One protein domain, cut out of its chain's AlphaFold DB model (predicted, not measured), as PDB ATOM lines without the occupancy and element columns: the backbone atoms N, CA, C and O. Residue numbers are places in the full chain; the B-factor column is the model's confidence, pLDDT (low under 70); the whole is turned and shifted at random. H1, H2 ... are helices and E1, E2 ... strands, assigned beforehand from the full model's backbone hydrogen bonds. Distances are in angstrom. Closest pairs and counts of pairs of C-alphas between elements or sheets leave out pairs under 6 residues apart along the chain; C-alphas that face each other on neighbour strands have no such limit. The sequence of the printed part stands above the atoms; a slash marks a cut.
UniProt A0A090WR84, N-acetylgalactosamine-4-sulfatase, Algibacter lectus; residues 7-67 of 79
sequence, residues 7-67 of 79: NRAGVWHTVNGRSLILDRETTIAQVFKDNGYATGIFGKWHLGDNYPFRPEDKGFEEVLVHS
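AT A GLANCE: This is residues 7 to 67 of the 79 residues of the protein "N-acetylgalactosamine-4-sulfatase" of Algibacter lectus (UniProt A0A090WR84). This domain has little regular structure: mostly loops, with a ribbon of two short parallel strands, E1 and E2, along one side and one short helix, H1. Residues 7 to 27 loop out to one end of the longest axis, and residues 45 to 61 fold back to bring E2 beside E1. The printed part has 61 residues, 17 in named elements, in the order H1, E1, E2; the class is mixed. It is compact, with a radius of gyration of the C-alphas of 11.5 A and spans of 34 by 24 by 15 A.

HOW THE PARTS SIT: After residues 7 to 27, H1 holds residues 28 to 34, with every O i to N i+4 pair within hydrogen-bond range. A tight link leads to E1, residues 40 to 44. E2, residues 62 to 66, is its parallel neighbour, at 3 degrees; N 41 and O 62 are within hydrogen-bond range at 2.9 A. H1 and E2 are apart.

IN THESE COORDINATES: H1 begins at C-alpha 28 (-7.391, -46.347, 5.956) and spans 9.9 A. E1 spans 11.8 A. E2 spans 13.4 A, ending at C-alpha 66 (-21.025, -59.184, 13.662).

THE WHOLE: The C-alphas farthest apart, of Asn 16 and Gly 36, are 35.5 A apart. The E1 to E2 link is long, 17 residues. The printed part has no cut, and no printed residue is under 70 in pLDDT.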
ATOM      1  N   ASN A   7       1.324 -53.657  17.932       95.50
ATOM      2  CA  ASN A   7       1.724 -53.095  19.228       95.50
ATOM      3  C   ASN A   7       1.741 -51.551  19.262       95.50
ATOM      4  O   ASN A   7       1.436 -50.965  20.295       95.50
ATOM      5  N   ARG A   8       2.063 -50.873  18.147       95.88
ATOM      6  CA  ARG A   8       2.033 -49.397  18.055       95.88
ATOM      7  C   ARG A   8       0.603 -48.857  17.995       95.88
ATOM      8  O   ARG A   8       0.341 -47.778  18.526       95.88
ATOM      9  N   ALA A   9      -0.293 -49.615  17.370       96.38
ATOM     10  CA  ALA A   9      -1.719 -49.318  17.298       96.38
ATOM     11  C   ALA A   9      -2.488 -49.730  18.574       96.38
ATOM     12  O   ALA A   9      -3.704 -49.569  18.620       96.38
ATOM     13  N   GLY A  10      -1.787 -50.259  19.589       94.00
ATOM     14  CA  GLY A  10      -2.341 -50.734  20.863       94.00
ATOM     15  C   GLY A  10      -2.939 -52.138  20.836       94.00
ATOM     16  O   GLY A  10      -3.383 -52.618  21.873       94.00
ATOM     17  N   VAL A  11      -2.885 -52.821  19.691       94.94
ATOM     18  CA  VAL A  11      -3.451 -54.159  19.504       94.94
ATOM     19  C   VAL A  11      -2.350 -55.200  19.637       94.94
ATOM     20  O   VAL A  11      -1.449 -55.280  18.804       94.94
ATOM     21  N   TRP A  12      -2.405 -56.023  20.674       93.56
ATOM     22  CA  TRP A  12      -1.344 -57.007  20.938       93.56
ATOM     23  C   TRP A  12      -1.869 -58.382  21.356       93.56
ATOM     24  O   TRP A  12      -1.091 -59.320  21.512       93.56
ATOM     25  N   HIS A  13      -3.188 -58.528  21.497       93.12
ATOM     26  CA  HIS A  13      -3.854 -59.810  21.703       93.12
ATOM     27  C   HIS A  13      -5.302 -59.730  21.199       93.12
ATOM     28  O   HIS A  13      -5.804 -58.655  20.896       93.12
ATOM     29  N   THR A  14      -5.997 -60.859  21.101       90.00
ATOM     30  CA  THR A  14      -7.320 -60.945  20.454       90.00
ATOM     31  C   THR A  14      -8.510 -60.957  21.415       90.00
ATOM     32  O   THR A  14      -9.649 -61.019  20.966       90.00
ATOM     33  N   VAL A  15      -8.270 -60.929  22.725       84.94
ATOM     34  CA  VAL A  15      -9.305 -61.050  23.769       84.94
ATOM     35  C   VAL A  15      -8.963 -60.166  24.968       84.94
ATOM     36  O   VAL A  15      -7.846 -59.648  25.056       84.94
ATOM     37  N   ASN A  16      -9.895 -60.045  25.917       84.25
ATOM     38  CA  ASN A  16      -9.744 -59.282  27.160       84.25
ATOM     39  C   ASN A  16      -9.400 -57.801  26.921       84.25
ATOM     40  O   ASN A  16      -8.500 -57.264  27.564       84.25
ATOM     41  N   GLY A  17     -10.060 -57.167  25.945       85.88
ATOM     42  CA  GLY A  17      -9.887 -55.742  25.627       85.88
ATOM     43  C   GLY A  17      -8.552 -55.378  24.964       85.88
ATOM     44  O   GLY A  17      -8.264 -54.208  24.743       85.88
ATOM     45  N   ARG A  18      -7.713 -56.361  24.625       91.00
ATOM     46  CA  ARG A  18      -6.391 -56.142  23.999       91.00
ATOM     47  C   ARG A  18      -6.439 -56.089  22.471       91.00
ATOM     48  O   ARG A  18      -5.409 -55.857  21.836       91.00
ATOM     49  N   SER A  19      -7.623 -56.337  21.912       91.94
ATOM     50  CA  SER A  19      -7.973 -56.172  20.501       91.94
ATOM     51  C   SER A  19      -8.330 -54.729  20.149       91.94
ATOM     52  O   SER A  19      -8.398 -54.400  18.970       91.94
ATOM     53  N   LEU A  20      -8.554 -53.871  21.149       93.94
ATOM     54  CA  LEU A  20      -9.016 -52.504  20.946       93.94
ATOM     55  C   LEU A  20      -7.951 -51.658  20.246       93.94
ATOM     56  O   LEU A  20      -6.810 -51.552  20.703       93.94
ATOM     57  N   ILE A  21      -8.340 -51.033  19.138       95.44
ATOM     58  CA  ILE A  21      -7.512 -50.029  18.474       95.44
ATOM     59  C   ILE A  21      -7.412 -48.777  19.352       95.44
ATOM     60  O   ILE A  21      -8.395 -48.351  19.953       95.44
ATOM     61  N   LEU A  22      -6.237 -48.148  19.422       95.44
ATOM     62  CA  LEU A  22      -6.114 -46.863  20.115       95.44
ATOM     63  C   LEU A  22      -6.981 -45.797  19.442       95.44
ATOM     64  O   LEU A  22      -6.988 -45.665  18.218       95.44
ATOM     65  N   ASP A  23      -7.641 -44.974  20.253       94.62
ATOM     66  CA  ASP A  23      -8.546 -43.935  19.760       94.62
ATOM     67  C   ASP A  23      -7.857 -42.977  18.767       94.62
ATOM     68  O   ASP A  23      -8.356 -42.732  17.670       94.62
ATOM     69  N   ARG A  24      -6.626 -42.558  19.083       95.75
ATOM     70  CA  ARG A  24      -5.803 -41.664  18.249       95.75
ATOM     71  C   ARG A  24      -5.375 -42.229  16.888       95.75
ATOM     72  O   ARG A  24      -4.700 -41.529  16.140       95.75
ATOM     73  N   GLU A  25      -5.618 -43.506  16.602       97.62
ATOM     74  CA  GLU A  25      -5.167 -44.111  15.351       97.62
ATOM     75  C   GLU A  25      -6.112 -43.766  14.199       97.62
ATOM     76  O   GLU A  25      -7.315 -44.030  14.258       97.62
ATOM     77  N   THR A  26      -5.530 -43.235  13.123       97.75
ATOM     78  CA  THR A  26      -6.222 -43.032  11.851       97.75
ATOM     79  C   THR A  26      -6.296 -44.345  11.082       97.75
ATOM     80  O   THR A  26      -5.296 -45.054  10.927       97.75
ATOM     81  N   THR A  27      -7.478 -44.684  10.577       98.38
ATOM     82  CA  THR A  27      -7.676 -45.861   9.728       98.38
ATOM     83  C   THR A  27      -7.608 -45.499   8.249       98.38
ATOM     84  O   THR A  27      -7.879 -44.372   7.842       98.38
ATOM     85  N   ILE A  28      -7.312 -46.493   7.413       98.50
ATOM     86  CA  ILE A  28      -7.391 -46.347   5.956       98.50
ATOM     87  C   ILE A  28      -8.795 -45.935   5.481       98.50
ATOM     88  O   ILE A  28      -8.910 -45.207   4.502       98.50
ATOM     89  N   ALA A  29      -9.853 -46.346   6.191       98.56
ATOM     90  CA  ALA A  29     -11.222 -45.961   5.861       98.56
ATOM     91  C   ALA A  29     -11.451 -44.457   6.075       98.56
ATOM     92  O   ALA A  29     -11.997 -43.810   5.192       98.56
ATOM     93  N   GLN A  30     -10.944 -43.876   7.171       98.50
ATOM     94  CA  GLN A  30     -10.989 -42.422   7.384       98.50
ATOM     95  C   GLN A  30     -10.235 -41.673   6.282       98.50
ATOM     96  O   GLN A  30     -10.785 -40.755   5.688       98.50
ATOM     97  N   VAL A  31      -9.025 -42.128   5.931       98.62
ATOM     98  CA  VAL A  31      -8.249 -41.518   4.836       98.62
ATOM     99  C   VAL A  31      -9.031 -41.540   3.519       98.62
ATOM    100  O   VAL A  31      -9.064 -40.541   2.809       98.62
ATOM    101  N   PHE A  32      -9.671 -42.657   3.178       98.69
ATOM    102  CA  PHE A  32     -10.456 -42.769   1.947       98.69
ATOM    103  C   PHE A  32     -11.725 -41.919   1.975       98.69
ATOM    104  O   PHE A  32     -11.983 -41.194   1.012       98.69
ATOM    105  N   LYS A  33     -12.465 -41.942   3.084       98.44
ATOM    106  CA  LYS A  33     -13.654 -41.112   3.279       98.44
ATOM    107  C   LYS A  33     -13.330 -39.622   3.141       98.44
ATOM    108  O   LYS A  33     -13.993 -38.924   2.376       98.44
ATOM    109  N   ASP A  34     -12.259 -39.157   3.784       98.31
ATOM    110  CA  ASP A  34     -11.800 -37.760   3.715       98.31
ATOM    111  C   ASP A  34     -11.385 -37.335   2.292       98.31
ATOM    112  O   ASP A  34     -11.306 -36.145   1.992       98.31
ATOM    113  N   ASN A  35     -11.149 -38.299   1.396       98.62
ATOM    114  CA  ASN A  35     -10.795 -38.083  -0.007       98.62
ATOM    115  C   ASN A  35     -11.923 -38.476  -0.985       98.62
ATOM    116  O   ASN A  35     -11.669 -38.680  -2.172       98.62
ATOM    117  N   GLY A  36     -13.171 -38.565  -0.511       98.31
ATOM    118  CA  GLY A  36     -14.359 -38.701  -1.361       98.31
ATOM    119  C   GLY A  36     -14.684 -40.123  -1.821       98.31
ATOM    120  O   GLY A  36     -15.497 -40.296  -2.731       98.31
ATOM    121  N   TYR A  37     -14.076 -41.143  -1.216       98.81
ATOM    122  CA  TYR A  37     -14.461 -42.531  -1.459       98.81
ATOM    123  C   TYR A  37     -15.650 -42.919  -0.583       98.81
ATOM    124  O   TYR A  37     -15.648 -42.650   0.615       98.81
ATOM    125  N   ALA A  38     -16.603 -43.643  -1.167       98.69
ATOM    126  CA  ALA A  38     -17.599 -44.374  -0.394       98.69
ATOM    127  C   ALA A  38     -16.928 -45.544   0.335       98.69
ATOM    128  O   ALA A  38     -16.149 -46.298  -0.262       98.69
ATOM    129  N   THR A  39     -17.234 -45.711   1.618       98.81
ATOM    130  CA  THR A  39     -16.570 -46.701   2.477       98.81
ATOM    131  C   THR A  39     -17.564 -47.685   3.084       98.81
ATOM    132  O   THR A  39     -18.582 -47.293   3.648       98.81
ATOM    133  N   GLY A  40     -17.253 -48.981   3.009       98.44
ATOM    134  CA  GLY A  40     -18.085 -50.025   3.604       98.44
ATOM    135  C   GLY A  40     -17.282 -51.186   4.180       98.44
ATOM    136  O   GLY A  40     -16.201 -51.511   3.683       98.44
ATOM    137  N   ILE A  41     -17.822 -51.814   5.225       98.38
ATOM    138  CA  ILE A  41     -17.269 -53.021   5.846       98.38
ATOM    139  C   ILE A  41     -18.363 -54.061   6.082       98.38
ATOM    140  O   ILE A  41     -19.448 -53.764   6.579       98.38
ATOM    141  N   PHE A  42     -18.036 -55.309   5.750       97.50
ATOM    142  CA  PHE A  42     -18.934 -56.449   5.855       97.50
ATOM    143  C   PHE A  42     -18.217 -57.600   6.565       97.50
ATOM    144  O   PHE A  42     -17.069 -57.914   6.245       97.50
ATOM    145  N   GLY A  43     -18.880 -58.245   7.523       95.69
ATOM    146  CA  GLY A  43     -18.347 -59.404   8.240       95.69
ATOM    147  C   GLY A  43     -17.771 -59.063   9.612       95.69
ATOM    148  O   GLY A  43     -18.526 -58.941  10.570       95.69
ATOM    149  N   LYS A  44     -16.444 -58.975   9.740       94.44
ATOM    150  CA  LYS A  44     -15.752 -58.907  11.040       94.44
ATOM    151  C   LYS A  44     -14.992 -57.594  11.215       94.44
ATOM    152  O   LYS A  44     -14.209 -57.223  10.342       94.44
ATOM    153  N   TRP A  45     -15.149 -56.961  12.381       95.12
ATOM    154  CA  TRP A  45     -14.376 -55.779  12.770       95.12
ATOM    155  C   TRP A  45     -13.235 -56.092  13.746       95.12
ATOM    156  O   TRP A  45     -12.067 -55.942  13.392       95.12
ATOM    157  N   HIS A  46     -13.565 -56.584  14.947       95.31
ATOM    158  CA  HIS A  46     -12.618 -57.034  15.984       95.31
ATOM    159  C   HIS A  46     -11.569 -56.003  16.426       95.31
ATOM    160  O   HIS A  46     -10.469 -56.369  16.835       95.31
ATOM    161  N   LEU A  47     -11.905 -54.717  16.358       95.81
ATOM    162  CA  LEU A  47     -11.057 -53.636  16.869       95.81
ATOM    163  C   LEU A  47     -11.772 -52.753  17.897       95.81
ATOM    164  O   LEU A  47     -11.223 -51.729  18.301       95.81
ATOM    165  N   GLY A  48     -12.967 -53.162  18.326       94.12
ATOM    166  CA  GLY A  48     -13.792 -52.424  19.267       94.12
ATOM    167  C   GLY A  48     -15.269 -52.429  18.898       94.12
ATOM    168  O   GLY A  48     -15.633 -51.948  17.828       94.12
ATOM    169  N   ASP A  49     -16.117 -52.924  19.794       91.81
ATOM    170  CA  ASP A  49     -17.575 -52.939  19.602       91.81
ATOM    171  C   ASP A  49     -18.285 -51.669  20.116       91.81
ATOM    172  O   ASP A  49     -19.466 -51.460  19.846       91.81
ATOM    173  N   ASN A  50     -17.583 -50.806  20.857       91.25
ATOM    174  CA  ASN A  50     -18.143 -49.608  21.491       91.25
ATOM    175  C   ASN A  50     -17.429 -48.334  21.034       91.25
ATOM    176  O   ASN A  50     -16.279 -48.382  20.598       91.25
ATOM    177  N   TYR A  51     -18.101 -47.185  21.162       91.62
ATOM    178  CA  TYR A  51     -17.477 -45.879  20.937       91.62
ATOM    179  C   TYR A  51     -16.206 -45.731  21.798       91.62
ATOM    180  O   TYR A  51     -16.232 -46.126  22.967       91.62
ATOM    181  N   PRO A  52     -15.109 -45.148  21.277       93.12
ATOM    182  CA  PRO A  52     -14.927 -44.557  19.941       93.12
ATOM    183  C   PRO A  52     -14.350 -45.525  18.891       93.12
ATOM    184  O   PRO A  52     -13.720 -45.106  17.920       93.12
ATOM    185  N   PHE A  53     -14.471 -46.832  19.102       94.56
ATOM    186  CA  PHE A  53     -13.718 -47.843  18.361       94.56
ATOM    187  C   PHE A  53     -14.522 -48.554  17.271       94.56
ATOM    188  O   PHE A  53     -13.956 -49.389  16.563       94.56
ATOM    189  N   ARG A  54     -15.814 -48.246  17.124       95.81
ATOM    190  CA  ARG A  54     -16.707 -48.926  16.176       95.81
ATOM    191  C   ARG A  54     -16.296 -48.633  14.730       95.81
ATOM    192  O   ARG A  54     -15.668 -47.600  14.478       95.81
ATOM    193  N   PRO A  55     -16.668 -49.479  13.755       97.25
ATOM    194  CA  PRO A  55     -16.358 -49.212  12.354       97.25
ATOM    195  C   PRO A  55     -16.873 -47.852  11.865       97.25
ATOM    196  O   PRO A  55     -16.149 -47.155  11.151       97.25
ATOM    197  N   GLU A  56     -18.072 -47.446  12.292       97.00
ATOM    198  CA  GLU A  56     -18.666 -46.151  11.948       97.00
ATOM    199  C   GLU A  56     -17.885 -44.956  12.523       97.00
ATOM    200  O   GLU A  56     -17.746 -43.924  11.865       97.00
ATOM    201  N   ASP A  57     -17.280 -45.110  13.707       97.19
ATOM    202  CA  ASP A  57     -16.394 -44.098  14.304       97.19
ATOM    203  C   ASP A  57     -15.021 -44.080  13.604       97.19
ATOM    204  O   ASP A  57     -14.287 -43.086  13.605       97.19
ATOM    205  N   LYS A  58     -14.666 -45.201  12.969       97.81
ATOM    206  CA  LYS A  58     -13.397 -45.432  12.277       97.81
ATOM    207  C   LYS A  58     -13.510 -45.328  10.759       97.81
ATOM    208  O   LYS A  58     -12.659 -45.863  10.049       97.81
ATOM    209  N   GLY A  59     -14.476 -44.543  10.285       97.94
ATOM    210  CA  GLY A  59     -14.516 -44.009   8.926       97.94
ATOM    211  C   GLY A  59     -15.268 -44.849   7.907       97.94
ATOM    212  O   GLY A  59     -15.212 -44.487   6.742       97.94
ATOM    213  N   PHE A  60     -15.954 -45.920   8.313       98.56
ATOM    214  CA  PHE A  60     -16.878 -46.635   7.432       98.56
ATOM    215  C   PHE A  60     -18.269 -45.997   7.458       98.56
ATOM    216  O   PHE A  60     -18.755 -45.608   8.518       98.56
ATOM    217  N   GLU A  61     -18.911 -45.889   6.298       98.44
ATOM    218  CA  GLU A  61     -20.265 -45.336   6.162       98.44
ATOM    219  C   GLU A  61     -21.322 -46.442   6.109       98.44
ATOM    220  O   GLU A  61     -22.341 -46.343   6.786       98.44
ATOM    221  N   GLU A  62     -21.052 -47.519   5.367       98.62
ATOM    222  CA  GLU A  62     -21.892 -48.719   5.325       98.62
ATOM    223  C   GLU A  62     -21.293 -49.807   6.231       98.62
ATOM    224  O   GLU A  62     -20.149 -50.234   6.040       98.62
ATOM    225  N   VAL A  63     -22.049 -50.275   7.227       98.19
ATOM    226  CA  VAL A  63     -21.551 -51.236   8.223       98.19
ATOM    227  C   VAL A  63     -22.526 -52.397   8.379       98.19
ATOM    228  O   VAL A  63     -23.639 -52.232   8.871       98.19
ATOM    229  N   LEU A  64     -22.072 -53.600   8.025       96.81
ATOM    230  CA  LEU A  64     -22.757 -54.855   8.331       96.81
ATOM    231  C   LEU A  64     -21.751 -55.843   8.923       96.81
ATOM    232  O   LEU A  64     -21.177 -56.676   8.220       96.81
ATOM    233  N   VAL A  65     -21.512 -55.737  10.227       94.31
ATOM    234  CA  VAL A  65     -20.562 -56.598  10.940       94.31
ATOM    235  C   VAL A  65     -21.235 -57.354  12.075       94.31
ATOM    236  O   VAL A  65     -22.208 -56.882  12.657       94.31
ATOM    237  N   HIS A  66     -20.705 -58.529  12.402       91.00
ATOM    238  CA  HIS A  66     -21.025 -59.184  13.662       91.00
ATOM    239  C   HIS A  66     -20.166 -58.593  14.786       91.00
ATOM    240  O   HIS A  66     -19.029 -58.168  14.571       91.00
ATOM    241  N   SER A  67     -20.712 -58.614  15.994       84.62
ATOM    242  CA  SER A  67     -20.018 -58.223  17.216       84.62
ATOM    243  C   SER A  67     -18.912 -59.201  17.623       84.62
ATOM    244  O   SER A  67     -18.937 -60.375  17.234       84.62
TER     245      SER A  67